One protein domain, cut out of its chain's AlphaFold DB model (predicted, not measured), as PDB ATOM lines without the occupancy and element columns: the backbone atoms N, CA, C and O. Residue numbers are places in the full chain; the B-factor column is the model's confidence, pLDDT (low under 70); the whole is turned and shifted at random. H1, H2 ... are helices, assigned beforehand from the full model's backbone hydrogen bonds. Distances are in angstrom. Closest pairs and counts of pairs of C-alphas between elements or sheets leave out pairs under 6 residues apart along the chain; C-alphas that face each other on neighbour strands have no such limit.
ATOM      1  N   PRO A 313      26.573 -13.055 -16.509       93.62
ATOM      2  CA  PRO A 313      26.666 -11.794 -15.771       93.62
ATOM      3  C   PRO A 313      27.386 -10.695 -16.563       93.62
ATOM      4  O   PRO A 313      28.470 -10.905 -17.098       93.62
ATOM      5  N   GLN A 314      26.773  -9.509 -16.648       95.31
ATOM      6  CA  GLN A 314      27.215  -8.412 -17.528       95.31
ATOM      7  C   GLN A 314      28.000  -7.292 -16.819       95.31
ATOM      8  O   GLN A 314      28.406  -6.325 -17.463       95.31
ATOM      9  N   SER A 315      28.158  -7.372 -15.497       95.12
ATOM     10  CA  SER A 315      28.876  -6.393 -14.668       95.12
ATOM     11  C   SER A 315      28.983  -6.907 -13.238       95.12
ATOM     12  O   SER A 315      27.980  -7.427 -12.738       95.12
ATOM     13  N   CYS A 316      30.099  -6.666 -12.546       94.94
ATOM     14  CA  CYS A 316      30.194  -6.988 -11.124       94.94
ATOM     15  C   CYS A 316      29.839  -5.786 -10.223       94.94
ATOM     16  O   CYS A 316      30.233  -4.653 -10.525       94.94
ATOM     17  N   PRO A 317      29.067  -5.970  -9.134       95.00
ATOM     18  CA  PRO A 317      28.893  -4.931  -8.122       95.00
ATOM     19  C   PRO A 317      30.204  -4.674  -7.351       95.00
ATOM     20  O   PRO A 317      31.003  -5.594  -7.187       95.00
ATOM     21  N   PRO A 318      30.432  -3.453  -6.825       96.38
ATOM     22  CA  PRO A 318      31.604  -3.153  -6.005       96.38
ATOM     23  C   PRO A 318      31.795  -4.130  -4.840       96.38
ATOM     24  O   PRO A 318      30.877  -4.319  -4.044       96.38
ATOM     25  N   LEU A 319      33.005  -4.684  -4.722       96.06
ATOM     26  CA  LEU A 319      33.390  -5.640  -3.678       96.06
ATOM     27  C   LEU A 319      32.461  -6.870  -3.605       96.06
ATOM     28  O   LEU A 319      32.058  -7.300  -2.526       96.06
ATOM     29  N   GLN A 320      32.118  -7.430  -4.765       95.44
ATOM     30  CA  GLN A 320      31.557  -8.775  -4.920       95.44
ATOM     31  C   GLN A 320      32.488  -9.610  -5.804       95.44
ATOM     32  O   GLN A 320      33.175  -9.053  -6.654       95.44
ATOM     33  N   ILE A 321      32.501 -10.928  -5.603       93.19
ATOM     34  CA  ILE A 321      33.383 -11.868  -6.320       93.19
ATOM     35  C   ILE A 321      32.838 -12.302  -7.697       93.19
ATOM     36  O   ILE A 321      33.594 -12.744  -8.553       93.19
ATOM     37  N   CYS A 322      31.534 -12.130  -7.938       93.31
ATOM     38  CA  CYS A 322      30.829 -12.621  -9.129       93.31
ATOM     39  C   CYS A 322      31.032 -14.127  -9.369       93.31
ATOM     40  O   CYS A 322      30.674 -14.893  -8.478       93.31
ATOM     41  N   ASP A 323      31.564 -14.548 -10.520       93.38
ATOM     42  CA  ASP A 323      31.758 -15.964 -10.866       93.38
ATOM     43  C   ASP A 323      33.134 -16.496 -10.383       93.38
ATOM     44  O   ASP A 323      33.576 -17.563 -10.801       93.38
ATOM     45  N   GLN A 324      33.846 -15.746  -9.527       92.75
ATOM     46  CA  GLN A 324      35.097 -16.176  -8.885       92.75
ATOM     47  C   GLN A 324      34.833 -17.050  -7.652       92.75
ATOM     48  O   GLN A 324      33.901 -16.803  -6.884       92.75
ATOM     49  N   GLU A 325      35.723 -18.010  -7.398       90.88
ATOM     50  CA  GLU A 325      35.603 -18.898  -6.241       90.88
ATOM     51  C   GLU A 325      35.935 -18.204  -4.926       90.88
ATOM     52  O   GLU A 325      37.049 -17.712  -4.720       90.88
ATOM     53  N   LYS A 326      34.974 -18.204  -3.996       89.25
ATOM     54  CA  LYS A 326      35.094 -17.484  -2.721       89.25
ATOM     55  C   LYS A 326      36.349 -17.875  -1.939       89.25
ATOM     56  O   LYS A 326      36.992 -17.013  -1.344       89.25
ATOM     57  N   ALA A 327      36.672 -19.161  -1.915       89.00
ATOM     58  CA  ALA A 327      37.870 -19.679  -1.280       89.00
ATOM     59  C   ALA A 327      38.611 -20.550  -2.290       89.00
ATOM     60  O   ALA A 327      38.383 -21.751  -2.360       89.00
ATOM     61  N   MET A 328      39.492 -19.939  -3.087       88.94
ATOM     62  CA  MET A 328      40.128 -20.601  -4.235       88.94
ATOM     63  C   MET A 328      40.909 -21.868  -3.856       88.94
ATOM     64  O   MET A 328      41.077 -22.742  -4.693       88.94
ATOM     65  N   GLY A 329      41.383 -21.984  -2.609       83.44
ATOM     66  CA  GLY A 329      42.084 -23.173  -2.109       83.44
ATOM     67  C   GLY A 329      41.190 -24.368  -1.740       83.44
ATOM     68  O   GLY A 329      41.729 -25.425  -1.419       83.44
ATOM     69  N   GLU A 330      39.865 -24.204  -1.753       69.81
ATOM     70  CA  GLU A 330      38.879 -25.256  -1.476       69.81
ATOM     71  C   GLU A 330      38.355 -25.896  -2.780       69.81
ATOM     72  O   GLU A 330      38.478 -25.346  -3.873       69.81
ATOM     73  N   GLU A 331      37.703 -27.052  -2.651       56.06
ATOM     74  CA  GLU A 331      37.044 -27.781  -3.750       56.06
ATOM     75  C   GLU A 331      38.000 -28.286  -4.866       56.06
ATOM     76  O   GLU A 331      39.167 -28.584  -4.604       56.06
ATOM     77  N   GLY A 332      37.471 -28.591  -6.059       66.81
ATOM     78  CA  GLY A 332      38.113 -29.476  -7.047       66.81
ATOM     79  C   GLY A 332      38.553 -28.785  -8.340       66.81
ATOM     80  O   GLY A 332      39.510 -28.011  -8.364       66.81
ATOM     81  N   ALA A 333      37.882 -29.124  -9.445       78.19
ATOM     82  CA  ALA A 333      37.881 -28.278 -10.634       78.19
ATOM     83  C   ALA A 333      37.026 -27.027 -10.361       78.19
ATOM     84  O   ALA A 333      36.093 -27.081  -9.563       78.19
ATOM     85  N   GLN A 334      37.380 -25.909 -10.992       88.56
ATOM     86  CA  GLN A 334      36.769 -24.593 -10.788       88.56
ATOM     87  C   GLN A 334      36.830 -23.815 -12.109       88.56
ATOM     88  O   GLN A 334      37.818 -23.927 -12.840       88.56
ATOM     89  N   ASP A 335      35.850 -22.954 -12.380       91.50
ATOM     90  CA  ASP A 335      35.745 -22.167 -13.624       91.50
ATOM     91  C   ASP A 335      36.946 -21.229 -13.862       91.50
ATOM     92  O   ASP A 335      37.286 -20.901 -15.006       91.50
ATOM     93  N   GLY A 336      37.638 -20.842 -12.785       91.81
ATOM     94  CA  GLY A 336      38.878 -20.067 -12.824       91.81
ATOM     95  C   GLY A 336      40.128 -20.844 -13.275       91.81
ATOM     96  O   GLY A 336      41.110 -20.229 -13.697       91.81
ATOM     97  N   ILE A 337      40.127 -22.179 -13.204       92.69
ATOM     98  CA  ILE A 337      41.333 -22.993 -13.415       92.69
ATOM     99  C   ILE A 337      41.545 -23.286 -14.903       92.69
ATOM    100  O   ILE A 337      40.668 -23.790 -15.602       92.69
ATOM    101  N   GLY A 338      42.767 -23.021 -15.371       94.00
ATOM    102  CA  GLY A 338      43.235 -23.375 -16.708       94.00
ATOM    103  C   GLY A 338      44.315 -22.426 -17.242       94.00
ATOM    104  O   GLY A 338      44.776 -21.527 -16.531       94.00
ATOM    105  N   PRO A 339      44.713 -22.592 -18.517       96.88
ATOM    106  CA  PRO A 339      45.508 -21.617 -19.270       96.88
ATOM    107  C   PRO A 339      44.960 -20.187 -19.169       96.88
ATOM    108  O   PRO A 339      45.706 -19.237 -18.942       96.88
ATOM    109  N   LEU A 340      43.638 -20.065 -19.297       97.81
ATOM    110  CA  LEU A 340      42.815 -18.877 -19.089       97.81
ATOM    111  C   LEU A 340      41.488 -19.355 -18.453       97.81
ATOM    112  O   LEU A 340      41.074 -20.479 -18.750       97.81
ATOM    113  N   PRO A 341      40.821 -18.538 -17.618       96.81
ATOM    114  CA  PRO A 341      39.560 -18.906 -16.966       96.81
ATOM    115  C   PRO A 341      38.346 -18.824 -17.909       96.81
ATOM    116  O   PRO A 341      38.423 -18.194 -18.968       96.81
ATOM    117  N   LEU A 342      37.209 -19.389 -17.489       95.62
ATOM    118  CA  LEU A 342      35.997 -19.587 -18.298       95.62
ATOM    119  C   LEU A 342      35.493 -18.328 -19.005       95.62
ATOM    120  O   LEU A 342      35.402 -18.280 -20.232       95.62
ATOM    121  N   TRP A 343      35.233 -17.270 -18.243       95.50
ATOM    122  CA  TRP A 343      34.770 -15.982 -18.768       95.50
ATOM    123  C   TRP A 343      35.716 -15.389 -19.826       95.50
ATOM    124  O   TRP A 343      35.275 -14.744 -20.779       95.50
ATOM    125  N   THR A 344      37.021 -15.651 -19.709       97.56
ATOM    126  CA  THR A 344      38.037 -15.225 -20.680       97.56
ATOM    127  C   THR A 344      38.075 -16.138 -21.910       97.56
ATOM    128  O   THR A 344      38.176 -15.636 -23.029       97.56
ATOM    129  N   THR A 345      37.991 -17.462 -21.749       96.38
ATOM    130  CA  THR A 345      38.056 -18.402 -22.883       96.38
ATOM    131  C   THR A 345      36.810 -18.341 -23.760       96.38
ATOM    132  O   THR A 345      36.939 -18.337 -24.985       96.38
ATOM    133  N   VAL A 346      35.627 -18.160 -23.166       95.94
ATOM    134  CA  VAL A 346      34.369 -17.907 -23.892       95.94
ATOM    135  C   VAL A 346      34.477 -16.651 -24.765       95.94
ATOM    136  O   VAL A 346      34.056 -16.684 -25.917       95.94
ATOM    137  N   TYR A 347      35.090 -15.568 -24.268       96.81
ATOM    138  CA  TYR A 347      35.338 -14.359 -25.066       96.81
ATOM    139  C   TYR A 347      36.366 -14.581 -26.189       96.81
ATOM    140  O   TYR A 347      36.179 -14.084 -27.301       96.81
ATOM    141  N   ILE A 348      37.445 -15.324 -25.920       96.25
ATOM    142  CA  ILE A 348      38.473 -15.643 -26.923       96.25
ATOM    143  C   ILE A 348      37.904 -16.494 -28.069       96.25
ATOM    144  O   ILE A 348      38.287 -16.276 -29.219       96.25
ATOM    145  N   GLU A 349      36.975 -17.405 -27.788       90.38
ATOM    146  CA  GLU A 349      36.327 -18.219 -28.822       90.38
ATOM    147  C   GLU A 349      35.151 -17.523 -29.511       90.38
ATOM    148  O   GLU A 349      35.022 -17.580 -30.735       90.38
ATOM    149  N   ASN A 350      34.329 -16.789 -28.764       88.69
ATOM    150  CA  ASN A 350      33.234 -16.005 -29.316       88.69
ATOM    151  C   ASN A 350      33.264 -14.570 -28.759       88.69
ATOM    152  O   ASN A 350      32.739 -14.327 -27.669       88.69
ATOM    153  N   PRO A 351      33.806 -13.587 -29.510       92.19
ATOM    154  CA  PRO A 351      33.881 -12.191 -29.081       92.19
ATOM    155  C   PRO A 351      32.530 -11.455 -29.202       92.19
ATOM    156  O   PRO A 351      32.438 -10.327 -29.708       92.19
ATOM    157  N   ASP A 352      31.461 -12.095 -28.731       94.81
ATOM    158  CA  ASP A 352      30.182 -11.482 -28.389       94.81
ATOM    159  C   ASP A 352      30.394 -10.447 -27.268       94.81
ATOM    160  O   ASP A 352      31.228 -10.622 -26.374       94.81
ATOM    161  N   ILE A 353      29.625  -9.356 -27.296       96.31
ATOM    162  CA  ILE A 353      29.709  -8.315 -26.266       96.31
ATOM    163  C   ILE A 353      29.363  -8.856 -24.868       96.31
ATOM    164  O   ILE A 353      29.898  -8.368 -23.878       96.31
ATOM    165  N   ARG A 354      28.519  -9.889 -24.775       97.94
ATOM    166  CA  ARG A 354      28.112 -10.519 -23.512       97.94
ATOM    167  C   ARG A 354      29.250 -11.290 -22.859       97.94
ATOM    168  O   ARG A 354      29.417 -11.178 -21.648       97.94
ATOM    169  N   ALA A 355      30.045 -11.997 -23.662       97.62
ATOM    170  CA  ALA A 355      31.255 -12.681 -23.217       97.62
ATOM    171  C   ALA A 355      32.343 -11.672 -22.821       97.62
ATOM    172  O   ALA A 355      32.925 -11.780 -21.748       97.62
ATOM    173  N   TYR A 356      32.545 -10.623 -23.629       98.25
ATOM    174  CA  TYR A 356      33.448  -9.515 -23.293       98.25
ATOM    175  C   TYR A 356      33.075  -8.843 -21.956       98.25
ATOM    176  O   TYR A 356      33.937  -8.644 -21.104       98.25
ATOM    177  N   ASN A 357      31.792  -8.533 -21.740       98.25
ATOM    178  CA  ASN A 357      31.308  -7.933 -20.494       98.25
ATOM    179  C   ASN A 357      31.485  -8.869 -19.289       98.25
ATOM    180  O   ASN A 357      31.860  -8.400 -18.218       98.25
ATOM    181  N   ASN A 358      31.240 -10.173 -19.454       98.12
ATOM    182  CA  ASN A 358      31.418 -11.169 -18.394       98.12
ATOM    183  C   ASN A 358      32.896 -11.373 -18.031       98.12
ATOM    184  O   ASN A 358      33.233 -11.407 -16.849       98.12
ATOM    185  N   MET A 359      33.789 -11.390 -19.027       98.31
ATOM    186  CA  MET A 359      35.235 -11.382 -18.807       98.31
ATOM    187  C   MET A 359      35.661 -10.196 -17.936       98.31
ATOM    188  O   MET A 359      36.370 -10.388 -16.953       98.31
ATOM    189  N   LEU A 360      35.213  -8.979 -18.270       98.50
ATOM    190  CA  LEU A 360      35.540  -7.793 -17.475       98.50
ATOM    191  C   LEU A 360      34.915  -7.854 -16.075       98.50
ATOM    192  O   LEU A 360      35.619  -7.606 -15.103       98.50
ATOM    193  N   ALA A 361      33.646  -8.257 -15.957       98.06
ATOM    194  CA  ALA A 361      32.963  -8.394 -14.673       98.06
ATOM    195  C   ALA A 361      33.709  -9.329 -13.710       98.06
ATOM    196  O   ALA A 361      33.901  -8.985 -12.548       98.06
ATOM    197  N   ASN A 362      34.183 -10.482 -14.183       97.75
ATOM    198  CA  ASN A 362      34.909 -11.412 -13.323       97.75
ATOM    199  C   ASN A 362      36.337 -10.954 -13.016       97.75
ATOM    200  O   ASN A 362      36.830 -11.237 -11.928       97.75
ATOM    201  N   THR A 363      36.987 -10.172 -13.883       97.50
ATOM    202  CA  THR A 363      38.225  -9.471 -13.500       97.50
ATOM    203  C   THR A 363      37.966  -8.387 -12.450       97.50
ATOM    204  O   THR A 363      38.741  -8.278 -11.505       97.50
ATOM    205  N   ASP A 364      36.870  -7.626 -12.542       98.06
ATOM    206  CA  ASP A 364      36.467  -6.677 -11.491       98.06
ATOM    207  C   ASP A 364      36.206  -7.411 -10.159       98.06
ATOM    208  O   ASP A 364      36.531  -6.897  -9.085       98.06
ATOM    209  N   GLY A 365      35.693  -8.646 -10.245       96.75
ATOM    210  CA  GLY A 365      35.473  -9.584  -9.142       96.75
ATOM    211  C   GLY A 365      36.733 -10.098  -8.436       96.75
ATOM    212  O   GLY A 365      36.607 -10.780  -7.425       96.75
ATOM    213  N   ILE A 366      37.941  -9.747  -8.894       96.50
ATOM    214  CA  ILE A 366      39.203  -9.991  -8.163       96.50
ATOM    215  C   ILE A 366      39.484  -8.895  -7.123       96.50
ATOM    216  O   ILE A 366      40.116  -9.157  -6.099       96.50
ATOM    217  N   GLY A 367      38.918  -7.699  -7.300       97.19
ATOM    218  CA  GLY A 367      39.040  -6.582  -6.361       97.19
ATOM    219  C   GLY A 367      38.744  -6.874  -4.868       97.19
ATOM    220  O   GLY A 367      39.451  -6.306  -4.025       97.19
ATOM    221  N   PRO A 368      37.778  -7.746  -4.489       96.94
ATOM    222  CA  PRO A 368      37.493  -8.097  -3.093       96.94
ATOM    223  C   PRO A 368      38.605  -8.888  -2.394       96.94
ATOM    224  O   PRO A 368      38.666  -8.866  -1.168       96.94
ATOM    225  N   TYR A 369      39.484  -9.578  -3.125       97.50
ATOM    226  CA  TYR A 369      40.510 -10.431  -2.521       97.50
ATOM    227  C   TYR A 369      41.674  -9.592  -1.975       97.50
ATOM    228  O   TYR A 369      42.076  -8.579  -2.554       97.50
ATOM    229  N   SER A 370      42.258 -10.018  -0.851       95.56
ATOM    230  CA  SER A 370      43.364  -9.310  -0.177       95.56
ATOM    231  C   SER A 370      44.735  -9.536  -0.842       95.56
ATOM    232  O   SER A 370      45.701  -9.906  -0.176       95.56
ATOM    233  N   VAL A 371      44.827  -9.312  -2.157       95.50
ATOM    234  CA  VAL A 371      46.052  -9.490  -2.969       95.50
ATOM    235  C   VAL A 371      46.756  -8.175  -3.331       95.50
ATOM    236  O   VAL A 371      47.892  -8.172  -3.799       95.50
ATOM    237  N   HIS A 372      46.120  -7.028  -3.100       97.81
ATOM    238  CA  HIS A 372      46.530  -5.754  -3.690       97.81
ATOM    239  C   HIS A 372      47.466  -4.957  -2.764       97.81
ATOM    240  O   HIS A 372      47.048  -4.003  -2.103       97.81
ATOM    241  N   TYR A 373      48.746  -5.334  -2.722       97.69
ATOM    242  CA  TYR A 373      49.770  -4.666  -1.908       97.69
ATOM    243  C   TYR A 373      50.528  -3.587  -2.698       97.69
ATOM    244  O   TYR A 373      51.178  -3.883  -3.699       97.69
ATOM    245  N   ARG A 374      50.513  -2.335  -2.217       96.81
ATOM    246  CA  ARG A 374      51.315  -1.216  -2.747       96.81
ATOM    247  C   ARG A 374      52.281  -0.627  -1.720       96.81
ATOM    248  O   ARG A 374      51.904  -0.413  -0.568       96.81
ATOM    249  N   ASP A 375      53.477  -0.247  -2.174       96.06
ATOM    250  CA  ASP A 375      54.425   0.573  -1.406       96.06
ATOM    251  C   ASP A 375      54.050   2.065  -1.493       96.06
ATOM    252  O   ASP A 375      54.048   2.675  -2.563       96.06
ATOM    253  N   GLN A 376      53.787   2.683  -0.342       91.56
ATOM    254  CA  GLN A 376      53.452   4.102  -0.187       91.56
ATOM    255  C   GLN A 376      54.514   5.055  -0.746       91.56
ATOM    256  O   GLN A 376      54.185   6.168  -1.156       91.56
ATOM    257  N   ALA A 377      55.788   4.662  -0.727       91.69
ATOM    258  CA  ALA A 377      56.888   5.512  -1.169       91.69
ATOM    259  C   ALA A 377      57.030   5.572  -2.700       91.69
ATOM    260  O   ALA A 377      57.710   6.467  -3.208       91.69
ATOM    261  N   THR A 378      56.392   4.653  -3.429       93.12
ATOM    262  CA  THR A 378      56.409   4.580  -4.900       93.12
ATOM    263  C   THR A 378      55.019   4.710  -5.527       93.12
ATOM    264  O   THR A 378      54.904   5.200  -6.647       93.12
ATOM    265  N   GLY A 379      53.951   4.314  -4.829       91.88
ATOM    266  CA  GLY A 379      52.602   4.190  -5.395       91.88
ATOM    267  C   GLY A 379      52.438   2.991  -6.339       91.88
ATOM    268  O   GLY A 379      51.408   2.861  -6.998       91.88
ATOM    269  N   TRP A 380      53.445   2.123  -6.429       94.94
ATOM    270  CA  TRP A 380      53.456   0.923  -7.265       94.94
ATOM    271  C   TRP A 380      53.150  -0.318  -6.405       94.94
ATOM    272  O   TRP A 380      53.077  -0.194  -5.178       94.94
ATOM    273  N   PRO A 381      52.933  -1.505  -7.003       97.50
ATOM    274  CA  PRO A 381      52.966  -2.768  -6.267       97.50
ATOM    275  C   PRO A 381      54.277  -2.938  -5.478       97.50
ATOM    276  O   PRO A 381      55.260  -2.234  -5.737       97.50
ATOM    277  N   VAL A 382      54.303  -3.834  -4.493       97.81
ATOM    278  CA  VAL A 382      55.512  -4.046  -3.683       97.81
ATOM    279  C   VAL A 382      56.569  -4.822  -4.477       97.81
ATOM    280  O   VAL A 382      56.307  -5.908  -4.973       97.81
ATOM    281  N   SER A 383      57.775  -4.261  -4.545       97.44
ATOM    282  CA  SER A 383      58.966  -4.865  -5.161       97.44
ATOM    283  C   SER A 383      59.746  -5.696  -4.138       97.44
ATOM    284  O   SER A 383      60.084  -5.185  -3.063       97.44
ATOM    285  N   ILE A 384      60.092  -6.943  -4.469       97.00
ATOM    286  CA  ILE A 384      60.975  -7.790  -3.650       97.00
ATOM    287  C   ILE A 384      62.458  -7.427  -3.807       97.00
ATOM    288  O   ILE A 384      63.242  -7.677  -2.893       97.00
ATOM    289  N   GLN A 385      62.865  -6.775  -4.898       96.88
ATOM    290  CA  GLN A 385      64.197  -6.174  -5.031       96.88
ATOM    291  C   GLN A 385      64.378  -4.985  -4.081       96.88
ATOM    292  O   GLN A 385      65.472  -4.751  -3.560       96.88
ATOM    293  N   ARG A 386      63.292  -4.252  -3.813       96.38
ATOM    294  CA  ARG A 386      63.240  -3.150  -2.848       96.38
ATOM    295  C   ARG A 386      63.044  -3.628  -1.408       96.38
ATOM    296  O   ARG A 386      63.659  -3.047  -0.515       96.38
ATOM    297  N   HIS A 387      62.232  -4.667  -1.208       97.00
ATOM    298  CA  HIS A 387      61.876  -5.240   0.094       97.00
ATOM    299  C   HIS A 387      62.214  -6.746   0.183       97.00
ATOM    300  O   HIS A 387      61.314  -7.584   0.303       97.00
ATOM    301  N   PRO A 388      63.505  -7.132   0.122       96.81
ATOM    302  CA  PRO A 388      63.938  -8.532   0.051       96.81
ATOM    303  C   PRO A 388      63.428  -9.451   1.167       96.81
ATOM    304  O   PRO A 388      63.413 -10.667   0.970       96.81
ATOM    305  N   TYR A 389      63.022  -8.914   2.319       95.38
ATOM    306  CA  TYR A 389      62.608  -9.677   3.499       95.38
ATOM    307  C   TYR A 389      61.101  -9.595   3.799       95.38
ATOM    308  O   TYR A 389      60.666 -10.155   4.806       95.38
ATOM    309  N   ILE A 390      60.291  -8.965   2.933       95.75
ATOM    310  CA  ILE A 390      58.827  -8.947   3.095       95.75
ATOM    311  C   ILE A 390      58.243 -10.366   3.032       95.75
ATOM    312  O   ILE A 390      58.605 -11.160   2.160       95.75
ATOM    313  N   THR A 391      57.309 -10.676   3.930       91.69
ATOM    314  CA  THR A 391      56.540 -11.925   3.921       91.69
ATOM    315  C   THR A 391      55.110 -11.664   4.387       91.69
ATOM    316  O   THR A 391      54.901 -11.002   5.407       91.69
ATOM    317  N   ILE A 392      54.131 -12.176   3.635       90.94
ATOM    318  CA  ILE A 392      52.712 -12.196   4.036       90.94
ATOM    319  C   ILE A 392      52.329 -13.531   4.696       90.94
ATOM    320  O   ILE A 392      51.487 -13.554   5.588       90.94
ATOM    321  N   THR A 393      52.998 -14.627   4.326       86.56
ATOM    322  CA  THR A 393      52.737 -15.991   4.821       86.56
ATOM    323  C   THR A 393      53.402 -16.288   6.167       86.56
ATOM    324  O   THR A 393      52.871 -17.062   6.959       86.56
ATOM    325  N   ASN A 394      54.540 -15.653   6.473       86.06
ATOM    326  CA  ASN A 394      55.372 -15.962   7.646       86.06
ATOM    327  C   ASN A 394      55.569 -14.749   8.582       86.06
ATOM    328  O   ASN A 394      56.611 -14.581   9.227       86.06
ATOM    329  N   TRP A 395      54.563 -13.868   8.656       90.12
ATOM    330  CA  TRP A 395      54.627 -12.605   9.408       90.12
ATOM    331  C   TRP A 395      55.052 -12.787  10.875       90.12
ATOM    332  O   TRP A 395      55.860 -12.017  11.392       90.12
ATOM    333  N   GLY A 396      54.563 -13.838  11.545       89.44
ATOM    334  CA  GLY A 396      54.888 -14.120  12.948       89.44
ATOM    335  C   GLY A 396      56.384 -14.353  13.194       89.44
ATOM    336  O   GLY A 396      56.924 -13.868  14.194       89.44
ATOM    337  N   TYR A 397      57.074 -15.023  12.261       88.56
ATOM    338  CA  TYR A 397      58.527 -15.185  12.301       88.56
ATOM    339  C   TYR A 397      59.242 -13.855  12.053       88.56
ATOM    340  O   TYR A 397      60.103 -13.480  12.849       88.56
ATOM    341  N   ALA A 398      58.860 -13.113  11.007       89.31
ATOM    342  CA  ALA A 398      59.477 -11.827  10.668       89.31
ATOM    343  C   ALA A 398      59.352 -10.802  11.812       89.31
ATOM    344  O   ALA A 398      60.330 -10.144  12.165       89.31
ATOM    345  N   ASN A 399      58.186 -10.732  12.462       89.38
ATOM    346  CA  ASN A 399      57.945  -9.910  13.646       89.38
ATOM    347  C   ASN A 399      58.815 -10.343  14.845       89.38
ATOM    348  O   ASN A 399      59.427  -9.502  15.509       89.38
ATOM    349  N   HIS A 400      58.922 -11.651  15.117       87.81
ATOM    350  CA  HIS A 400      59.772 -12.153  16.201       87.81
ATOM    351  C   HIS A 400      61.261 -11.879  15.939       87.81
ATOM    352  O   HIS A 400      61.953 -11.378  16.827       87.81
ATOM    353  N   ALA A 401      61.750 -12.195  14.737       86.19
ATOM    354  CA  ALA A 401      63.127 -11.947  14.327       86.19
ATOM    355  C   ALA A 401      63.444 -10.446  14.375       86.19
ATOM    356  O   ALA A 401      64.439 -10.053  14.981       86.19
ATOM    357  N   GLY A 402      62.559  -9.607  13.832       84.62
ATOM    358  CA  GLY A 402      62.732  -8.160  13.770       84.62
ATOM    359  C   GLY A 402      62.886  -7.484  15.132       84.62
ATOM    360  O   GLY A 402      63.802  -6.681  15.313       84.62
ATOM    361  N   TYR A 403      62.030  -7.815  16.104       83.19
ATOM    362  CA  TYR A 403      62.039  -7.151  17.415       83.19
ATOM    363  C   TYR A 403      62.900  -7.832  18.488       83.19
ATOM    364  O   TYR A 403      63.430  -7.132  19.353       83.19
ATOM    365  N   ASN A 404      63.059  -9.161  18.457       84.38
ATOM    366  CA  ASN A 404      63.814  -9.904  19.481       84.38
ATOM    367  C   ASN A 404      65.220 -10.323  19.017       84.38
ATOM    368  O   ASN A 404      66.056 -10.700  19.842       84.38
ATOM    369  N   GLY A 405      65.482 -10.280  17.710       78.31
ATOM    370  CA  GLY A 405      66.779 -10.588  17.124       78.31
ATOM    371  C   GLY A 405      67.829  -9.493  17.333       78.31
ATOM    372  O   GLY A 405      67.605  -8.444  17.937       78.31
ATOM    373  N   SER A 406      69.042  -9.748  16.845       87.00
ATOM    374  CA  SER A 406      70.178  -8.817  16.970       87.00
ATOM    375  C   SER A 406      71.222  -8.913  15.851       87.00
ATOM    376  O   SER A 406      72.114  -8.057  15.767       87.00
ATOM    377  N   SER A 407      71.106  -9.913  14.976       91.69
ATOM    378  CA  SER A 407      71.977 -10.150  13.829       91.69
ATOM    379  C   SER A 407      71.784  -9.094  12.726       91.69
ATOM    380  O   SER A 407      71.187  -8.033  12.939       91.69
ATOM    381  N   ALA A 408      72.372  -9.331  11.550       87.62
ATOM    382  CA  ALA A 408      72.142  -8.493  10.375       87.62
ATOM    383  C   ALA A 408      70.798  -8.813   9.699       87.62
ATOM    384  O   ALA A 408      70.082  -7.886   9.344       87.62
ATOM    385  N   ILE A 409      70.441 -10.099   9.577       88.62
ATOM    386  CA  ILE A 409      69.210 -10.547   8.908       88.62
ATOM    387  C   ILE A 409      67.951 -10.164   9.697       88.62
ATOM    388  O   ILE A 409      66.986  -9.690   9.108       88.62
ATOM    389  N   ASP A 410      68.008 -10.244  11.028       87.75
ATOM    390  CA  ASP A 410      66.935  -9.797  11.930       87.75
ATOM    391  C   ASP A 410      66.533  -8.336  11.653       87.75
ATOM    392  O   ASP A 410      65.358  -7.991  11.577       87.75
ATOM    393  N   LYS A 411      67.525  -7.467  11.427       88.38
ATOM    394  CA  LYS A 411      67.309  -6.039  11.149       88.38
ATOM    395  C   LYS A 411      66.753  -5.781   9.755       88.38
ATOM    396  O   LYS A 411      66.087  -4.767   9.573       88.38
ATOM    397  N   SER A 412      67.012  -6.668   8.797       94.31
ATOM    398  CA  SER A 412      66.389  -6.601   7.477       94.31
ATOM    399  C   SER A 412      64.917  -7.011   7.547       94.31
ATOM    400  O   SER A 412      64.074  -6.289   7.029       94.31
ATOM    401  N   TYR A 413      64.589  -8.080   8.286       93.75
ATOM    402  CA  TYR A 413      63.192  -8.430   8.573       93.75
ATOM    403  C   TYR A 413      62.448  -7.288   9.274       93.75
ATOM    404  O   TYR A 413      61.322  -7.005   8.894       93.75
ATOM    405  N   LEU A 414      63.074  -6.577  10.225       91.56
ATOM    406  CA  LEU A 414      62.475  -5.386  10.851       91.56
ATOM    407  C   LEU A 414      62.259  -4.216   9.869       91.56
ATOM    408  O   LEU A 414      61.354  -3.414  10.081       91.56
ATOM    409  N   ALA A 415      63.095  -4.083   8.836       92.56
ATOM    410  CA  ALA A 415      63.007  -2.993   7.862       92.56
ATOM    411  C   ALA A 415      61.880  -3.202   6.836       92.56
ATOM    412  O   ALA A 415      61.242  -2.228   6.445       92.56
ATOM    413  N   ASP A 416      61.619  -4.457   6.457       95.94
ATOM    414  CA  ASP A 416      60.556  -4.842   5.516       95.94
ATOM    415  C   ASP A 416      59.275  -5.341   6.222       95.94
ATOM    416  O   ASP A 416      58.350  -5.820   5.561       95.94
ATOM    417  N   LEU A 417      59.207  -5.241   7.559       94.38
ATOM    418  CA  LEU A 417      58.110  -5.769   8.375       94.38
ATOM    419  C   LEU A 417      56.786  -5.056   8.077       94.38
ATOM    420  O   LEU A 417      56.628  -3.862   8.339       94.38
ATOM    421  N   LEU A 418      55.803  -5.818   7.595       94.31
ATOM    422  CA  LEU A 418      54.430  -5.341   7.459       94.31
ATOM    423  C   LEU A 418      53.805  -5.044   8.838       94.31
ATOM    424  O   LEU A 418      54.139  -5.714   9.821       94.31
ATOM    425  N   PRO A 419      52.873  -4.080   8.942       92.00
ATOM    426  CA  PRO A 419      52.128  -3.825  10.171       92.00
ATOM    427  C   PRO A 419      51.342  -5.064  10.639       92.00
ATOM    428  O   PRO A 419      50.962  -5.896   9.815       92.00
ATOM    429  N   PRO A 420      51.060  -5.200  11.947       86.94
ATOM    430  CA  PRO A 420      50.243  -6.297  12.457       86.94
ATOM    431  C   PRO A 420      48.806  -6.230  11.927       86.94
ATOM    432  O   PRO A 420      48.259  -5.142  11.722       86.94
ATOM    433  N   ASN A 421      48.173  -7.398  11.788       79.38
ATOM    434  CA  ASN A 421      46.758  -7.511  11.432       79.38
ATOM    435  C   ASN A 421      45.870  -6.724  12.409       79.38
ATOM    436  O   ASN A 421      46.085  -6.729  13.623       79.38
ATOM    437  N   CYS A 422      44.842  -6.075  11.868       82.81
ATOM    438  CA  CYS A 422      43.855  -5.339  12.644       82.81
ATOM    439  C   CYS A 422      42.685  -6.224  13.100       82.81
ATOM    440  O   CYS A 422      42.363  -7.247  12.493       82.81
ATOM    441  N   THR A 423      42.033  -5.814  14.188       79.75
ATOM    442  CA  THR A 423      40.861  -6.497  14.748       79.75
ATOM    443  C   THR A 423      39.729  -6.570  13.721       79.75
ATOM    444  O   THR A 423      39.375  -5.555  13.128       79.75
ATOM    445  N   ASN A 424      39.140  -7.759  13.551       76.88
ATOM    446  CA  ASN A 424      38.037  -8.054  12.621       76.88
ATOM    447  C   ASN A 424      38.357  -7.819  11.128       76.88
ATOM    448  O   ASN A 424      37.447  -7.692  10.316       76.88
ATOM    449  N   CYS A 425      39.637  -7.793  10.750       82.94
ATOM    450  CA  CYS A 425      40.074  -7.548   9.372       82.94
ATOM    451  C   CYS A 425      40.312  -8.814   8.534       82.94
ATOM    452  O   CYS A 425      40.911  -8.723   7.462       82.94
ATOM    453  N   ASN A 426      39.884  -9.983   9.013       85.31
ATOM    454  CA  ASN A 426      39.989 -11.231   8.264       85.31
ATOM    455  C   ASN A 426      39.026 -11.168   7.071       85.31
ATOM    456  O   ASN A 426      37.812 -11.137   7.272       85.31
ATOM    457  N   ASN A 427      39.574 -11.135   5.858       92.12
ATOM    458  CA  ASN A 427      38.791 -11.197   4.631       92.12
ATOM    459  C   ASN A 427      38.124 -12.587   4.523       92.12
ATOM    460  O   ASN A 427      38.831 -13.586   4.688       92.12
ATOM    461  N   PRO A 428      36.798 -12.683   4.313       89.62
ATOM    462  CA  PRO A 428      36.116 -13.961   4.114       89.62
ATOM    463  C   PRO A 428      36.387 -14.594   2.742       89.62
ATOM    464  O   PRO A 428      36.028 -15.758   2.563       89.62
ATOM    465  N   ASP A 429      36.981 -13.846   1.808       92.94
ATOM    466  CA  ASP A 429      37.272 -14.283   0.446       92.94
ATOM    467  C   ASP A 429      38.791 -14.544   0.325       92.94
ATOM    468  O   ASP A 429      39.612 -13.663   0.607       92.94
ATOM    469  N   SER A 430      39.187 -15.774  -0.028       91.75
ATOM    470  CA  SER A 430      40.586 -16.229   0.001       91.75
ATOM    471  C   SER A 430      41.130 -16.587  -1.383       91.75
ATOM    472  O   SER A 430      40.535 -17.338  -2.155       91.75
ATOM    473  N   TYR A 431      42.299 -16.020  -1.685       92.62
ATOM    474  CA  TYR A 431      43.044 -16.228  -2.923       92.62
ATOM    475  C   TYR A 431      44.143 -17.266  -2.691       92.62
ATOM    476  O   TYR A 431      44.786 -17.250  -1.637       92.62
ATOM    477  N   ASP A 432      44.384 -18.139  -3.666       91.50
ATOM    478  CA  ASP A 432      45.351 -19.230  -3.545       91.50
ATOM    479  C   ASP A 432      46.222 -19.382  -4.800       91.50
ATOM    480  O   ASP A 432      45.734 -19.415  -5.929       91.50
ATOM    481  N   THR A 433      47.534 -19.530  -4.604       90.88
ATOM    482  CA  THR A 433      48.512 -19.565  -5.706       90.88
ATOM    483  C   THR A 433      48.477 -20.855  -6.534       90.88
ATOM    484  O   THR A 433      48.988 -20.868  -7.657       90.88
ATOM    485  N   ALA A 434      47.858 -21.927  -6.029       90.38
ATOM    486  CA  ALA A 434      47.710 -23.214  -6.702       90.38
ATOM    487  C   ALA A 434      46.397 -23.355  -7.498       90.38
ATOM    488  O   ALA A 434      46.316 -24.245  -8.351       90.38
ATOM    489  N   HIS A 435      45.426 -22.457  -7.303       92.50
ATOM    490  CA  HIS A 435      44.149 -22.432  -8.039       92.50
ATOM    491  C   HIS A 435      43.883 -21.103  -8.786       92.50
ATOM    492  O   HIS A 435      42.973 -21.040  -9.608       92.50
ATOM    493  N   GLN A 436      44.699 -20.063  -8.570       92.56
ATOM    494  CA  GLN A 436      44.527 -18.725  -9.155       92.56
ATOM    495  C   GLN A 436      44.255 -18.697 -10.684       92.56
ATOM    496  O   GLN A 436      45.010 -19.294 -11.469       92.56
ATOM    497  N   PRO A 437      43.253 -17.928 -11.153       94.69
ATOM    498  CA  PRO A 437      43.024 -17.679 -12.578       94.69
ATOM    499  C   PRO A 437      44.073 -16.731 -13.195       94.69
ATOM    500  O   PRO A 437      44.782 -16.011 -12.490       94.69
ATOM    501  N   SER A 438      44.158 -16.677 -14.533       95.62
ATOM    502  CA  SER A 438      44.837 -15.562 -15.227       95.62
ATOM    503  C   SER A 438      43.898 -14.348 -15.215       95.62
ATOM    504  O   SER A 438      43.001 -14.224 -16.052       95.62
ATOM    505  N   VAL A 439      44.044 -13.502 -14.189       86.00
ATOM    506  CA  VAL A 439      43.022 -12.522 -13.773       86.00
ATOM    507  C   VAL A 439      42.787 -11.391 -14.772       86.00
ATOM    508  O   VAL A 439      41.645 -11.094 -15.112       86.00
ATOM    509  N   ALA A 440      43.861 -10.746 -15.234       96.31
ATOM    510  CA  ALA A 440      43.796  -9.449 -15.914       96.31
ATOM    511  C   ALA A 440      44.596  -9.387 -17.227       96.31
ATOM    512  O   ALA A 440      44.620  -8.342 -17.880       96.31
ATOM    513  N   TYR A 441      45.226 -10.492 -17.635       98.62
ATOM    514  CA  TYR A 441      46.096 -10.556 -18.810       98.62
ATOM    515  C   TYR A 441      45.357 -10.207 -20.112       98.62
ATOM    516  O   TYR A 441      45.629  -9.169 -20.720       98.62
ATOM    517  N   VAL A 442      44.364 -11.012 -20.508       98.75
ATOM    518  CA  VAL A 442      43.516 -10.728 -21.680       98.75
ATOM    519  C   VAL A 442      42.685  -9.442 -21.499       98.75
ATOM    520  O   VAL A 442      42.723  -8.616 -22.413       98.75
ATOM    521  N   PRO A 443      42.026  -9.177 -20.348       98.62
ATOM    522  CA  PRO A 443      41.355  -7.903 -20.074       98.62
ATOM    523  C   PRO A 443      42.210  -6.665 -20.364       98.62
ATOM    524  O   PRO A 443      41.765  -5.763 -21.077       98.62
ATOM    525  N   TYR A 444      43.460  -6.605 -19.895       98.81
ATOM    526  CA  TYR A 444      44.366  -5.508 -20.247       98.81
ATOM    527  C   TYR A 444      44.749  -5.541 -21.736       98.81
ATOM    528  O   TYR A 444      44.747  -4.489 -22.387       98.81
ATOM    529  N   MET A 445      45.017  -6.728 -22.293       98.69
ATOM    530  CA  MET A 445      45.393  -6.910 -23.698       98.69
ATOM    531  C   MET A 445      44.388  -6.259 -24.658       98.69
ATOM    532  O   MET A 445      44.826  -5.547 -25.563       98.69
ATOM    533  N   VAL A 446      43.080  -6.441 -24.425       98.62
ATOM    534  CA  VAL A 446      41.997  -5.953 -25.306       98.62
ATOM    535  C   VAL A 446      41.421  -4.588 -24.916       98.62
ATOM    536  O   VAL A 446      40.966  -3.838 -25.776       98.62
ATOM    537  N   THR A 447      41.474  -4.183 -23.643       98.56
ATOM    538  CA  THR A 447      40.944  -2.865 -23.225       98.56
ATOM    539  C   THR A 447      41.966  -1.733 -23.317       98.56
ATOM    540  O   THR A 447      41.593  -0.578 -23.533       98.56
ATOM    541  N   GLY A 448      43.250  -2.021 -23.076       98.19
ATOM    542  CA  GLY A 448      44.249  -0.982 -22.816       98.19
ATOM    543  C   GLY A 448      44.009  -0.176 -21.526       98.19
ATOM    544  O   GLY A 448      44.564   0.917 -21.373       98.19
ATOM    545  N   SER A 449      43.153  -0.660 -20.618       98.19
ATOM    546  CA  SER A 449      42.773   0.049 -19.390       98.19
ATOM    547  C   SER A 449      43.936   0.173 -18.407       98.19
ATOM    548  O   SER A 449      44.679  -0.784 -18.188       98.19
ATOM    549  N   TYR A 450      44.049   1.333 -17.751       98.25
ATOM    550  CA  TYR A 450      44.963   1.504 -16.623       98.25
ATOM    551  C   TYR A 450      44.578   0.607 -15.432       98.25
ATOM    552  O   TYR A 450      45.469   0.098 -14.755       98.25
ATOM    553  N   TYR A 451      43.278   0.365 -15.199       98.38
ATOM    554  CA  TYR A 451      42.814  -0.491 -14.101       98.38
ATOM    555  C   TYR A 451      43.324  -1.929 -14.265       98.38
ATOM    556  O   TYR A 451      44.134  -2.365 -13.449       98.38
ATOM    557  N   TYR A 452      42.985  -2.608 -15.368       98.75
ATOM    558  CA  TYR A 452      43.429  -3.986 -15.634       98.75
ATOM    559  C   TYR A 452      44.954  -4.112 -15.814       98.75
ATOM    560  O   TYR A 452      45.535  -5.105 -15.390       98.75
ATOM    561  N   MET A 453      45.635  -3.090 -16.351       98.25
ATOM    562  CA  MET A 453      47.107  -3.036 -16.343       98.25
ATOM    563  C   MET A 453      47.663  -3.025 -14.913       98.25
ATOM    564  O   MET A 453      48.610  -3.745 -14.606       98.25
ATOM    565  N   SER A 454      47.065  -2.219 -14.029       97.81
ATOM    566  CA  SER A 454      47.473  -2.153 -12.625       97.81
ATOM    567  C   SER A 454      47.126  -3.426 -11.851       97.81
ATOM    568  O   SER A 454      47.848  -3.743 -10.913       97.81
ATOM    569  N   GLU A 455      46.085  -4.154 -12.263       98.25
ATOM    570  CA  GLU A 455      45.690  -5.448 -11.695       98.25
ATOM    571  C   GLU A 455      46.702  -6.542 -12.044       98.25
ATOM    572  O   GLU A 455      47.254  -7.169 -11.147       98.25
ATOM    573  N   LEU A 456      47.063  -6.669 -13.328       98.50
ATOM    574  CA  LEU A 456      48.101  -7.593 -13.806       98.50
ATOM    575  C   LEU A 456      49.448  -7.394 -13.082       98.50
ATOM    576  O   LEU A 456      50.185  -8.347 -12.851       98.50
ATOM    577  N   ALA A 457      49.779  -6.154 -12.710       98.44
ATOM    578  CA  ALA A 457      50.993  -5.850 -11.956       98.44
ATOM    579  C   ALA A 457      50.865  -6.074 -10.433       98.44
ATOM    580  O   ALA A 457      51.881  -6.290  -9.773       98.44
ATOM    581  N   LEU A 458      49.656  -6.000  -9.863       98.31
ATOM    582  CA  LEU A 458      49.400  -6.309  -8.449       98.31
ATOM    583  C   LEU A 458      49.396  -7.824  -8.210       98.31
ATOM    584  O   LEU A 458      50.026  -8.277  -7.263       98.31
ATOM    585  N   ASP A 459      48.775  -8.593  -9.102       97.00
ATOM    586  CA  ASP A 459      48.772 -10.062  -9.105       97.00
ATOM    587  C   ASP A 459      50.191 -10.653  -9.236       97.00
ATOM    588  O   ASP A 459      50.606 -11.480  -8.420       97.00
ATOM    589  N   ALA A 460      51.003 -10.160 -10.180       97.56
ATOM    590  CA  ALA A 460      52.402 -10.583 -10.295       97.56
ATOM    591  C   ALA A 460      53.229 -10.261  -9.029       97.56
ATOM    592  O   ALA A 460      53.982 -11.108  -8.554       97.56
ATOM    593  N   SER A 461      53.035  -9.078  -8.434       97.62
ATOM    594  CA  SER A 461      53.680  -8.677  -7.171       97.62
ATOM    595  C   SER A 461      53.204  -9.510  -5.969       97.62
ATOM    596  O   SER A 461      54.008  -9.880  -5.114       97.62
ATOM    597  N   TYR A 462      51.920  -9.878  -5.912       97.12
ATOM    598  CA  TYR A 462      51.389 -10.797  -4.900       97.12
ATOM    599  C   TYR A 462      52.087 -12.162  -4.971       97.12
ATOM    600  O   TYR A 462      52.555 -12.684  -3.955       97.12
ATOM    601  N   ASN A 463      52.222 -12.698  -6.185       95.56
ATOM    602  CA  ASN A 463      52.900 -13.960  -6.472       95.56
ATOM    603  C   ASN A 463      54.381 -13.969  -6.020       95.56
ATOM    604  O   ASN A 463      54.862 -14.984  -5.505       95.56
ATOM    605  N   GLU A 464      55.088 -12.838  -6.120       94.75
ATOM    606  CA  GLU A 464      56.446 -12.661  -5.574       94.75
ATOM    607  C   GLU A 464      56.483 -12.664  -4.032       94.75
ATOM    608  O   GLU A 464      57.310 -13.355  -3.426       94.75
ATOM    609  N   ILE A 465      55.612 -11.888  -3.369       94.19
ATOM    610  CA  ILE A 465      55.668 -11.679  -1.906       94.19
ATOM    611  C   ILE A 465      55.053 -12.822  -1.084       94.19
ATOM    612  O   ILE A 465      55.352 -12.931   0.111       94.19
ATOM    613  N   TRP A 466      54.213 -13.665  -1.698       92.75
ATOM    614  CA  TRP A 466      53.574 -14.825  -1.062       92.75
ATOM    615  C   TRP A 466      54.595 -15.867  -0.590       92.75
ATOM    616  O   TRP A 466      54.536 -16.344   0.546       92.75
ATOM    617  N   SER A 467      55.576 -16.173  -1.440       88.50
ATOM    618  CA  SER A 467      56.625 -17.159  -1.165       88.50
ATOM    619  C   SER A 467      57.583 -16.673  -0.070       88.50
ATOM    620  O   SER A 467      58.121 -15.572  -0.174       88.50
ATOM    621  N   ASP A 468      57.872 -17.484   0.955       88.50
ATOM    622  CA  ASP A 468      58.728 -17.067   2.083       88.50
ATOM    623  C   ASP A 468      60.157 -16.665   1.619       88.50
ATOM    624  O   ASP A 468      60.761 -17.389   0.814       88.50
ATOM    625  N   PRO A 469      60.750 -15.545   2.099       91.94
ATOM    626  CA  PRO A 469      61.992 -14.990   1.550       91.94
ATOM    627  C   PRO A 469      63.164 -15.975   1.372       91.94
ATOM    628  O   PRO A 469      63.786 -15.960   0.310       91.94
ATOM    629  N   PRO A 470      63.484 -16.882   2.318       91.06
ATOM    630  CA  PRO A 470      64.569 -17.848   2.140       91.06
ATOM    631  C   PRO A 470      64.295 -18.880   1.035       91.06
ATOM    632  O   PRO A 470      65.250 -19.385   0.432       91.06
ATOM    633  N   ALA A 471      63.025 -19.187   0.746       89.50
ATOM    634  CA  ALA A 471      62.627 -20.090  -0.329       89.50
ATOM    635  C   ALA A 471      62.813 -19.407  -1.690       89.50
ATOM    636  O   ALA A 471      63.620 -19.899  -2.490       89.50
ATOM    637  N   ARG A 472      62.229 -18.208  -1.871       93.56
ATOM    638  CA  ARG A 472      62.381 -17.372  -3.082       93.56
ATOM    639  C   ARG A 472      63.754 -16.714  -3.266       93.56
ATOM    640  O   ARG A 472      63.999 -16.042  -4.262       93.56
ATOM    641  N   LYS A 473      64.675 -16.924  -2.318       94.56
ATOM    642  CA  LYS A 473      66.029 -16.332  -2.281       94.56
ATOM    643  C   LYS A 473      66.001 -14.795  -2.245       94.56
ATOM    644  O   LYS A 473      66.841 -14.129  -2.838       94.56
ATOM    645  N   TYR A 474      65.089 -14.244  -1.448       94.69
ATOM    646  CA  TYR A 474      64.929 -12.818  -1.164       94.69
ATOM    647  C   TYR A 474      64.559 -12.021  -2.426       94.69
ATOM    648  O   TYR A 474      63.454 -12.197  -2.929       94.69
ATOM    649  N   ALA A 475      65.472 -11.197  -2.946       96.12
ATOM    650  CA  ALA A 475      65.322 -10.369  -4.149       96.12
ATOM    651  C   ALA A 475      65.615 -11.110  -5.478       96.12
ATOM    652  O   ALA A 475      65.900 -10.472  -6.483       96.12
ATOM    653  N   THR A 476      65.655 -12.447  -5.475       96.31
ATOM    654  CA  THR A 476      65.927 -13.280  -6.671       96.31
ATOM    655  C   THR A 476      64.666 -13.964  -7.223       96.31
ATOM    656  O   THR A 476      64.740 -14.634  -8.251       96.31
ATOM    657  N   GLY A 477      63.531 -13.848  -6.522       94.56
ATOM    658  CA  GLY A 477      62.218 -14.236  -7.042       94.56
ATOM    659  C   GLY A 477      62.036 -15.696  -7.444       94.56
ATOM    660  O   GLY A 477      61.276 -15.993  -8.363       94.56
ATOM    661  N   LEU A 478      62.738 -16.640  -6.809       95.12
ATOM    662  CA  LEU A 478      62.558 -18.049  -7.159       95.12
ATOM    663  C   LEU A 478      61.158 -18.542  -6.765       95.12
ATOM    664  O   LEU A 478      60.795 -18.550  -5.596       95.12
ATOM    665  N   ILE A 479      60.418 -19.014  -7.760       92.81
ATOM    666  CA  ILE A 479      59.113 -19.680  -7.667       92.81
ATOM    667  C   ILE A 479      59.316 -21.204  -7.526       92.81
ATOM    668  O   ILE A 479      58.495 -21.911  -6.942       92.81
ATOM    669  N   GLY A 480      60.456 -21.723  -8.002       79.19
ATOM    670  CA  GLY A 480      60.942 -23.069  -7.679       79.19
ATOM    671  C   GLY A 480      61.517 -23.194  -6.258       79.19
ATOM    672  O   GLY A 480      61.293 -22.363  -5.386       79.19
ATOM    673  N   ASN A 481      62.321 -24.236  -6.002       79.31
ATOM    674  CA  ASN A 481      63.032 -24.416  -4.721       79.31
ATOM    675  C   ASN A 481      62.091 -24.456  -3.477       79.31
ATOM    676  O   ASN A 481      62.414 -23.920  -2.418       79.31
ATOM    677  N   TYR A 482      60.927 -25.106  -3.583       80.94
ATOM    678  CA  TYR A 482      59.898 -25.144  -2.522       80.94
ATOM    679  C   TYR A 482      59.350 -23.761  -2.104       80.94
ATOM    680  O   TYR A 482      58.797 -23.625  -1.017       80.94
ATOM    681  N   ALA A 483      59.499 -22.726  -2.940       82.00
ATOM    682  CA  ALA A 483      58.802 -21.449  -2.753       82.00
ATOM    683  C   ALA A 483      57.283 -21.586  -2.964       82.00
ATOM    684  O   ALA A 483      56.511 -20.864  -2.344       82.00
ATOM    685  N   GLN A 484      56.880 -22.573  -3.766       86.25
ATOM    686  CA  GLN A 484      55.509 -23.035  -3.956       86.25
ATOM    687  C   GLN A 484      55.363 -24.484  -3.438       86.25
ATOM    688  O   GLN A 484      56.276 -25.287  -3.673       86.25
ATOM    689  N   PRO A 485      54.255 -24.847  -2.756       81.31
ATOM    690  CA  PRO A 485      54.051 -26.182  -2.177       81.31
ATOM    691  C   PRO A 485      53.570 -27.239  -3.186       81.31
ATOM    692  O   PRO A 485      53.660 -28.432  -2.911       81.31
ATOM    693  N   GLN A 486      53.086 -26.824  -4.362       86.38
ATOM    694  CA  GLN A 486      52.427 -27.698  -5.342       86.38
ATOM    695  C   GLN A 486      52.981 -27.483  -6.762       86.38
ATOM    696  O   GLN A 486      53.310 -26.344  -7.105       86.38
ATOM    697  N   PRO A 487      52.992 -28.510  -7.643       89.62
ATOM    698  CA  PRO A 487      53.366 -28.336  -9.051       89.62
ATOM    699  C   PRO A 487      52.496 -27.290  -9.765       89.62
ATOM    700  O   PRO A 487      53.023 -26.431 -10.468       89.62
ATOM    701  N   ARG A 488      51.176 -27.300  -9.523       90.44
ATOM    702  CA  ARG A 488      50.247 -26.292 -10.067       90.44
ATOM    703  C   ARG A 488      50.455 -24.892  -9.469       90.44
ATOM    704  O   ARG A 488      50.320 -23.910 -10.187       90.44
ATOM    705  N   GLY A 489      50.912 -24.805  -8.215       91.75
ATOM    706  CA  GLY A 489      51.375 -23.553  -7.602       91.75
ATOM    707  C   GLY A 489      52.547 -22.942  -8.368       91.75
ATOM    708  O   GLY A 489      52.501 -21.770  -8.730       91.75
ATOM    709  N   ILE A 490      53.554 -23.747  -8.734       94.62
ATOM    710  CA  ILE A 490      54.626 -23.299  -9.645       94.62
ATOM    711  C   ILE A 490      54.032 -22.880 -11.000       94.62
ATOM    712  O   ILE A 490      54.388 -21.818 -11.507       94.62
ATOM    713  N   ALA A 491      53.129 -23.684 -11.575       96.12
ATOM    714  CA  ALA A 491      52.565 -23.469 -12.910       96.12
ATOM    715  C   ALA A 491      51.798 -22.143 -13.051       96.12
ATOM    716  O   ALA A 491      51.983 -21.438 -14.045       96.12
ATOM    717  N   TRP A 492      50.956 -21.784 -12.083       96.06
ATOM    718  CA  TRP A 492      50.157 -20.558 -12.150       96.06
ATOM    719  C   TRP A 492      50.929 -19.322 -11.679       96.06
ATOM    720  O   TRP A 492      50.823 -18.273 -12.310       96.06
ATOM    721  N   THR A 493      51.804 -19.466 -10.679       96.62
ATOM    722  CA  THR A 493      52.707 -18.383 -10.245       96.62
ATOM    723  C   THR A 493      53.652 -17.972 -11.382       96.62
ATOM    724  O   THR A 493      53.801 -16.785 -11.671       96.62
ATOM    725  N   ILE A 494      54.254 -18.937 -12.099       97.56
ATOM    726  CA  ILE A 494      55.136 -18.628 -13.238       97.56
ATOM    727  C   ILE A 494      54.354 -18.077 -14.446       97.56
ATOM    728  O   ILE A 494      54.885 -17.221 -15.150       97.56
ATOM    729  N   ARG A 495      53.093 -18.502 -14.656       98.25
ATOM    730  CA  ARG A 495      52.186 -17.939 -15.677       98.25
ATOM    731  C   ARG A 495      51.931 -16.453 -15.413       98.25
ATOM    732  O   ARG A 495      52.266 -15.643 -16.269       98.25
ATOM    733  N   ASN A 496      51.410 -16.087 -14.239       97.75
ATOM    734  CA  ASN A 496      50.985 -14.709 -13.951       97.75
ATOM    735  C   ASN A 496      52.171 -13.719 -13.973       97.75
ATOM    736  O   ASN A 496      52.073 -12.635 -14.555       97.75
ATOM    737  N   VAL A 497      53.341 -14.114 -13.448       98.31
ATOM    738  CA  VAL A 497      54.563 -13.289 -13.528       98.31
ATOM    739  C   VAL A 497      55.078 -13.172 -14.972       98.31
ATOM    740  O   VAL A 497      55.498 -12.087 -15.378       98.31
ATOM    741  N   ALA A 498      55.005 -14.227 -15.795       98.44
ATOM    742  CA  ALA A 498      55.407 -14.161 -17.205       98.44
ATOM    743  C   ALA A 498      54.436 -13.333 -18.067       98.44
ATOM    744  O   ALA A 498      54.882 -12.562 -18.921       98.44
ATOM    745  N   ASP A 499      53.133 -13.433 -17.806       98.56
ATOM    746  CA  ASP A 499      52.067 -12.629 -18.409       98.56
ATOM    747  C   ASP A 499      52.318 -11.127 -18.166       98.56
ATOM    748  O   ASP A 499      52.326 -10.321 -19.107       98.56
ATOM    749  N   ALA A 500      52.639 -10.750 -16.925       98.56
ATOM    750  CA  ALA A 500      53.053  -9.397 -16.558       98.56
ATOM    751  C   ALA A 500      54.387  -8.989 -17.219       98.56
ATOM    752  O   ALA A 500      54.477  -7.939 -17.875       98.56
ATOM    753  N   ALA A 501      55.418  -9.836 -17.121       98.31
ATOM    754  CA  ALA A 501      56.733  -9.618 -17.726       98.31
ATOM    755  C   ALA A 501      56.655  -9.431 -19.254       98.31
ATOM    756  O   ALA A 501      57.436  -8.654 -19.815       98.31
ATOM    757  N   TYR A 502      55.682 -10.055 -19.924       98.44
ATOM    758  CA  TYR A 502      55.396  -9.908 -21.350       98.44
ATOM    759  C   TYR A 502      54.583  -8.649 -21.672       98.44
ATOM    760  O   TYR A 502      55.071  -7.797 -22.421       98.44
ATOM    761  N   LEU A 503      53.382  -8.495 -21.105       98.44
ATOM    762  CA  LEU A 503      52.368  -7.556 -21.605       98.44
ATOM    763  C   LEU A 503      52.436  -6.147 -20.995       98.44
ATOM    764  O   LEU A 503      52.040  -5.186 -21.658       98.44
ATOM    765  N   LEU A 504      52.958  -5.983 -19.771       98.62
ATOM    766  CA  LEU A 504      53.094  -4.649 -19.160       98.62
ATOM    767  C   LEU A 504      53.947  -3.717 -20.046       98.62
ATOM    768  O   LEU A 504      54.794  -4.208 -20.795       98.62
ATOM    769  N   PRO A 505      53.774  -2.386 -19.999       98.56
ATOM    770  CA  PRO A 505      54.507  -1.490 -20.895       98.56
ATOM    771  C   PRO A 505      56.030  -1.549 -20.706       98.56
ATOM    772  O   PRO A 505      56.501  -1.660 -19.579       98.56
ATOM    773  N   ASP A 506      56.813  -1.414 -21.781       98.06
ATOM    774  CA  ASP A 506      58.282  -1.573 -21.781       98.06
ATOM    775  C   ASP A 506      59.017  -0.633 -20.802       98.06
ATOM    776  O   ASP A 506      60.152  -0.904 -20.418       98.06
ATOM    777  N   ASN A 507      58.383   0.474 -20.402       96.12
ATOM    778  CA  ASN A 507      58.902   1.448 -19.440       96.12
ATOM    779  C   ASN A 507      58.239   1.371 -18.047       96.12
ATOM    780  O   ASN A 507      58.439   2.282 -17.243       96.12
ATOM    781  N   TYR A 508      57.435   0.340 -17.767       97.81
ATOM    782  CA  TYR A 508      56.793   0.142 -16.466       97.81
ATOM    783  C   TYR A 508      57.836  -0.164 -15.373       97.81
ATOM    784  O   TYR A 508      58.661  -1.057 -15.587       97.81
ATOM    785  N   PRO A 509      57.805   0.509 -14.202       95.94
ATOM    786  CA  PRO A 509      58.879   0.427 -13.209       95.94
ATOM    787  C   PRO A 509      59.284  -0.982 -12.754       95.94
ATOM    788  O   PRO A 509      60.478  -1.219 -12.600       95.94
ATOM    789  N   LEU A 510      58.337  -1.916 -12.593       97.44
ATOM    790  CA  LEU A 510      58.628  -3.288 -12.136       97.44
ATOM    791  C   LEU A 510      58.808  -4.301 -13.281       97.44
ATOM    792  O   LEU A 510      59.127  -5.458 -13.037       97.44
ATOM    793  N   LYS A 511      58.656  -3.910 -14.556       97.62
ATOM    794  CA  LYS A 511      58.784  -4.870 -15.673       97.62
ATOM    795  C   LYS A 511      60.200  -5.446 -15.786       97.62
ATOM    796  O   LYS A 511      60.352  -6.567 -16.264       97.62
ATOM    797  N   ALA A 512      61.219  -4.706 -15.348       97.56
ATOM    798  CA  ALA A 512      62.589  -5.209 -15.268       97.56
ATOM    799  C   ALA A 512      62.724  -6.339 -14.231       97.56
ATOM    800  O   ALA A 512      63.324  -7.360 -14.545       97.56
ATOM    801  N   GLU A 513      62.105  -6.172 -13.060       97.81
ATOM    802  CA  GLU A 513      62.080  -7.133 -11.948       97.81
ATOM    803  C   GLU A 513      61.352  -8.423 -12.358       97.81
ATOM    804  O   GLU A 513      61.983  -9.476 -12.401       97.81
ATOM    805  N   PHE A 514      60.119  -8.325 -12.873       98.38
ATOM    806  CA  PHE A 514      59.386  -9.486 -13.404       98.38
ATOM    807  C   PHE A 514      60.156 -10.232 -14.517       98.38
ATOM    808  O   PHE A 514      60.077 -11.453 -14.626       98.38
ATOM    809  N   ASN A 515      60.924  -9.527 -15.362       98.31
ATOM    810  CA  ASN A 515      61.766 -10.184 -16.370       98.31
ATOM    811  C   ASN A 515      63.014 -10.840 -15.754       98.31
ATOM    812  O   ASN A 515      63.421 -11.904 -16.217       98.31
ATOM    813  N   GLU A 516      63.641 -10.235 -14.746       97.94
ATOM    814  CA  GLU A 516      64.783 -10.822 -14.037       97.94
ATOM    815  C   GLU A 516      64.370 -12.113 -13.316       97.94
ATOM    816  O   GLU A 516      65.038 -13.134 -13.469       97.94
ATOM    817  N   ASP A 517      63.209 -12.119 -12.665       97.12
ATOM    818  CA  ASP A 517      62.686 -13.268 -11.922       97.12
ATOM    819  C   ASP A 517      62.321 -14.461 -12.813       97.12
ATOM    820  O   ASP A 517      62.673 -15.602 -12.488       97.12
ATOM    821  N   ILE A 518      61.719 -14.239 -13.987       98.25
ATOM    822  CA  ILE A 518      61.527 -15.319 -14.971       98.25
ATOM    823  C   ILE A 518      62.880 -15.904 -15.410       98.25
ATOM    824  O   ILE A 518      63.040 -17.125 -15.434       98.25
ATOM    825  N   ASN A 519      63.889 -15.071 -15.687       98.00
ATOM    826  CA  ASN A 519      65.221 -15.553 -16.079       98.00
ATOM    827  C   ASN A 519      65.964 -16.265 -14.927       98.00
ATOM    828  O   ASN A 519      66.641 -17.270 -15.163       98.00
ATOM    829  N   ASN A 520      65.797 -15.815 -13.679       97.31
ATOM    830  CA  ASN A 520      66.325 -16.473 -12.479       97.31
ATOM    831  C   ASN A 520      65.712 -17.870 -12.298       97.31
ATOM    832  O   ASN A 520      66.433 -18.845 -12.061       97.31
ATOM    833  N   ASN A 521      64.394 -17.991 -12.478       97.19
ATOM    834  CA  ASN A 521      63.697 -19.274 -12.433       97.19
ATOM    835  C   ASN A 521      64.126 -20.201 -13.573       97.19
ATOM    836  O   ASN A 521      64.457 -21.357 -13.316       97.19
ATOM    837  N   LEU A 522      64.197 -19.713 -14.812       97.81
ATOM    838  CA  LEU A 522      64.658 -20.513 -15.953       97.81
ATOM    839  C   LEU A 522      66.107 -20.981 -15.785       97.81
ATOM    840  O   LEU A 522      66.403 -22.147 -16.058       97.81
ATOM    841  N   THR A 523      66.980 -20.134 -15.236       97.38
ATOM    842  CA  THR A 523      68.341 -20.518 -14.842       97.38
ATOM    843  C   THR A 523      68.316 -21.630 -13.784       97.38
ATOM    844  O   THR A 523      69.019 -22.635 -13.934       97.38
ATOM    845  N   PHE A 524      67.495 -21.495 -12.735       96.12
ATOM    846  CA  PHE A 524      67.340 -22.497 -11.673       96.12
ATOM    847  C   PHE A 524      66.817 -23.841 -12.202       96.12
ATOM    848  O   PHE A 524      67.449 -24.871 -11.962       96.12
ATOM    849  N   PHE A 525      65.705 -23.856 -12.940       96.56
ATOM    850  CA  PHE A 525      65.089 -25.086 -13.444       96.56
ATOM    851  C   PHE A 525      65.994 -25.796 -14.463       96.56
ATOM    852  O   PHE A 525      66.235 -26.998 -14.329       96.56
TER     853      PHE A 525
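AT A GLANCE: This is residues 313 to 525 of the 1266 residues of the protein "Hypothetical conserved protein" of Candidatus Nitrosoglobus terrae (UniProt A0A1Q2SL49). Look first for a core of crossing helices, H6, H8 and H9 with short H5 at one side, joined at one end of the longest axis by the hairpin H1 and H2; toward the other end the pair H3 and H4 makes a separate head. Long loops link these parts, and under half of the printed residues, 98 of 213, lie in named elements. Nine named helices, H1 to H9, follow each other along the chain, with no named strand: the class is all helix. The whole is compact, with a radius of gyration of the C-alphas of 17.4 A and spans of 60 by 41 by 34 A.

HOW THE PARTS SIT: Start at H6, residues 450 to 466, and H8, residues 487 to 503. They touch, closest at the C-alphas of Ala 460 and Val 497, 4.7 A apart, at a steep tilt of 39 degrees, opposite ways. H8 also touches H9, residues 511 to 525, with its residues 494 to 501 alone; the C-alphas of Ala 501 and Phe 514 are closest, 5.1 A apart. This hairpin has a tilt of 37 degrees, only just steep. H5, residues 441 to 447, and H6 form another hairpin, at a shallow tilt of 12 degrees; the C-alphas of Tyr 444 and Tyr 452 are closest, 4.9 A apart. H5 touches H8 too, closest at the C-alphas of Tyr 441 and Asp 499, 6.3 A apart. Outward, H2, residues 353 to 364, only just touches H5, with 3 pairs of C-alphas within 8 A, closest at Leu 360 and Pro 443, 6.4 A. H1, residues 342 to 349, forms a hairpin with H2; the C-alphas of Trp 343 and Met 359 are closest, 4.6 A apart. H3, residues 395 to 404, touches H4, residues 408 to 415, at Gly 402 and Leu 414, whose C-alphas are closest at 4.0 A; both helices are apart from the other seven. H7, residues 469 to 472, touches no helix. Every O i to N i+4 pair is within hydrogen-bond range in H2, H3, H4, H5, H6, H8 and H9; H1 has 3 of 4, and H7 is too short for such a pair.

IN THESE COORDINATES: Find C-alpha 450 at (44.963, 1.504, -16.623); from there H6 runs 24.1 A. H8 measures 24.3 A, H9 21.3 A and H2 16.3 A. H1 begins at C-alpha 342, (35.997, -19.587, -18.298), and H9 ends at C-alpha 525, (65.089, -25.086, -13.444).

THE WHOLE: The C-alphas of Asp 352 and Ser 406 are the two farthest apart, 60.5 A. The printed part has no cut. The links H2 to H3, H4 to H5 and H7 to H8 are long. Mean pLDDT of the printed part is 93.2; residues 330 to 332 are under 70.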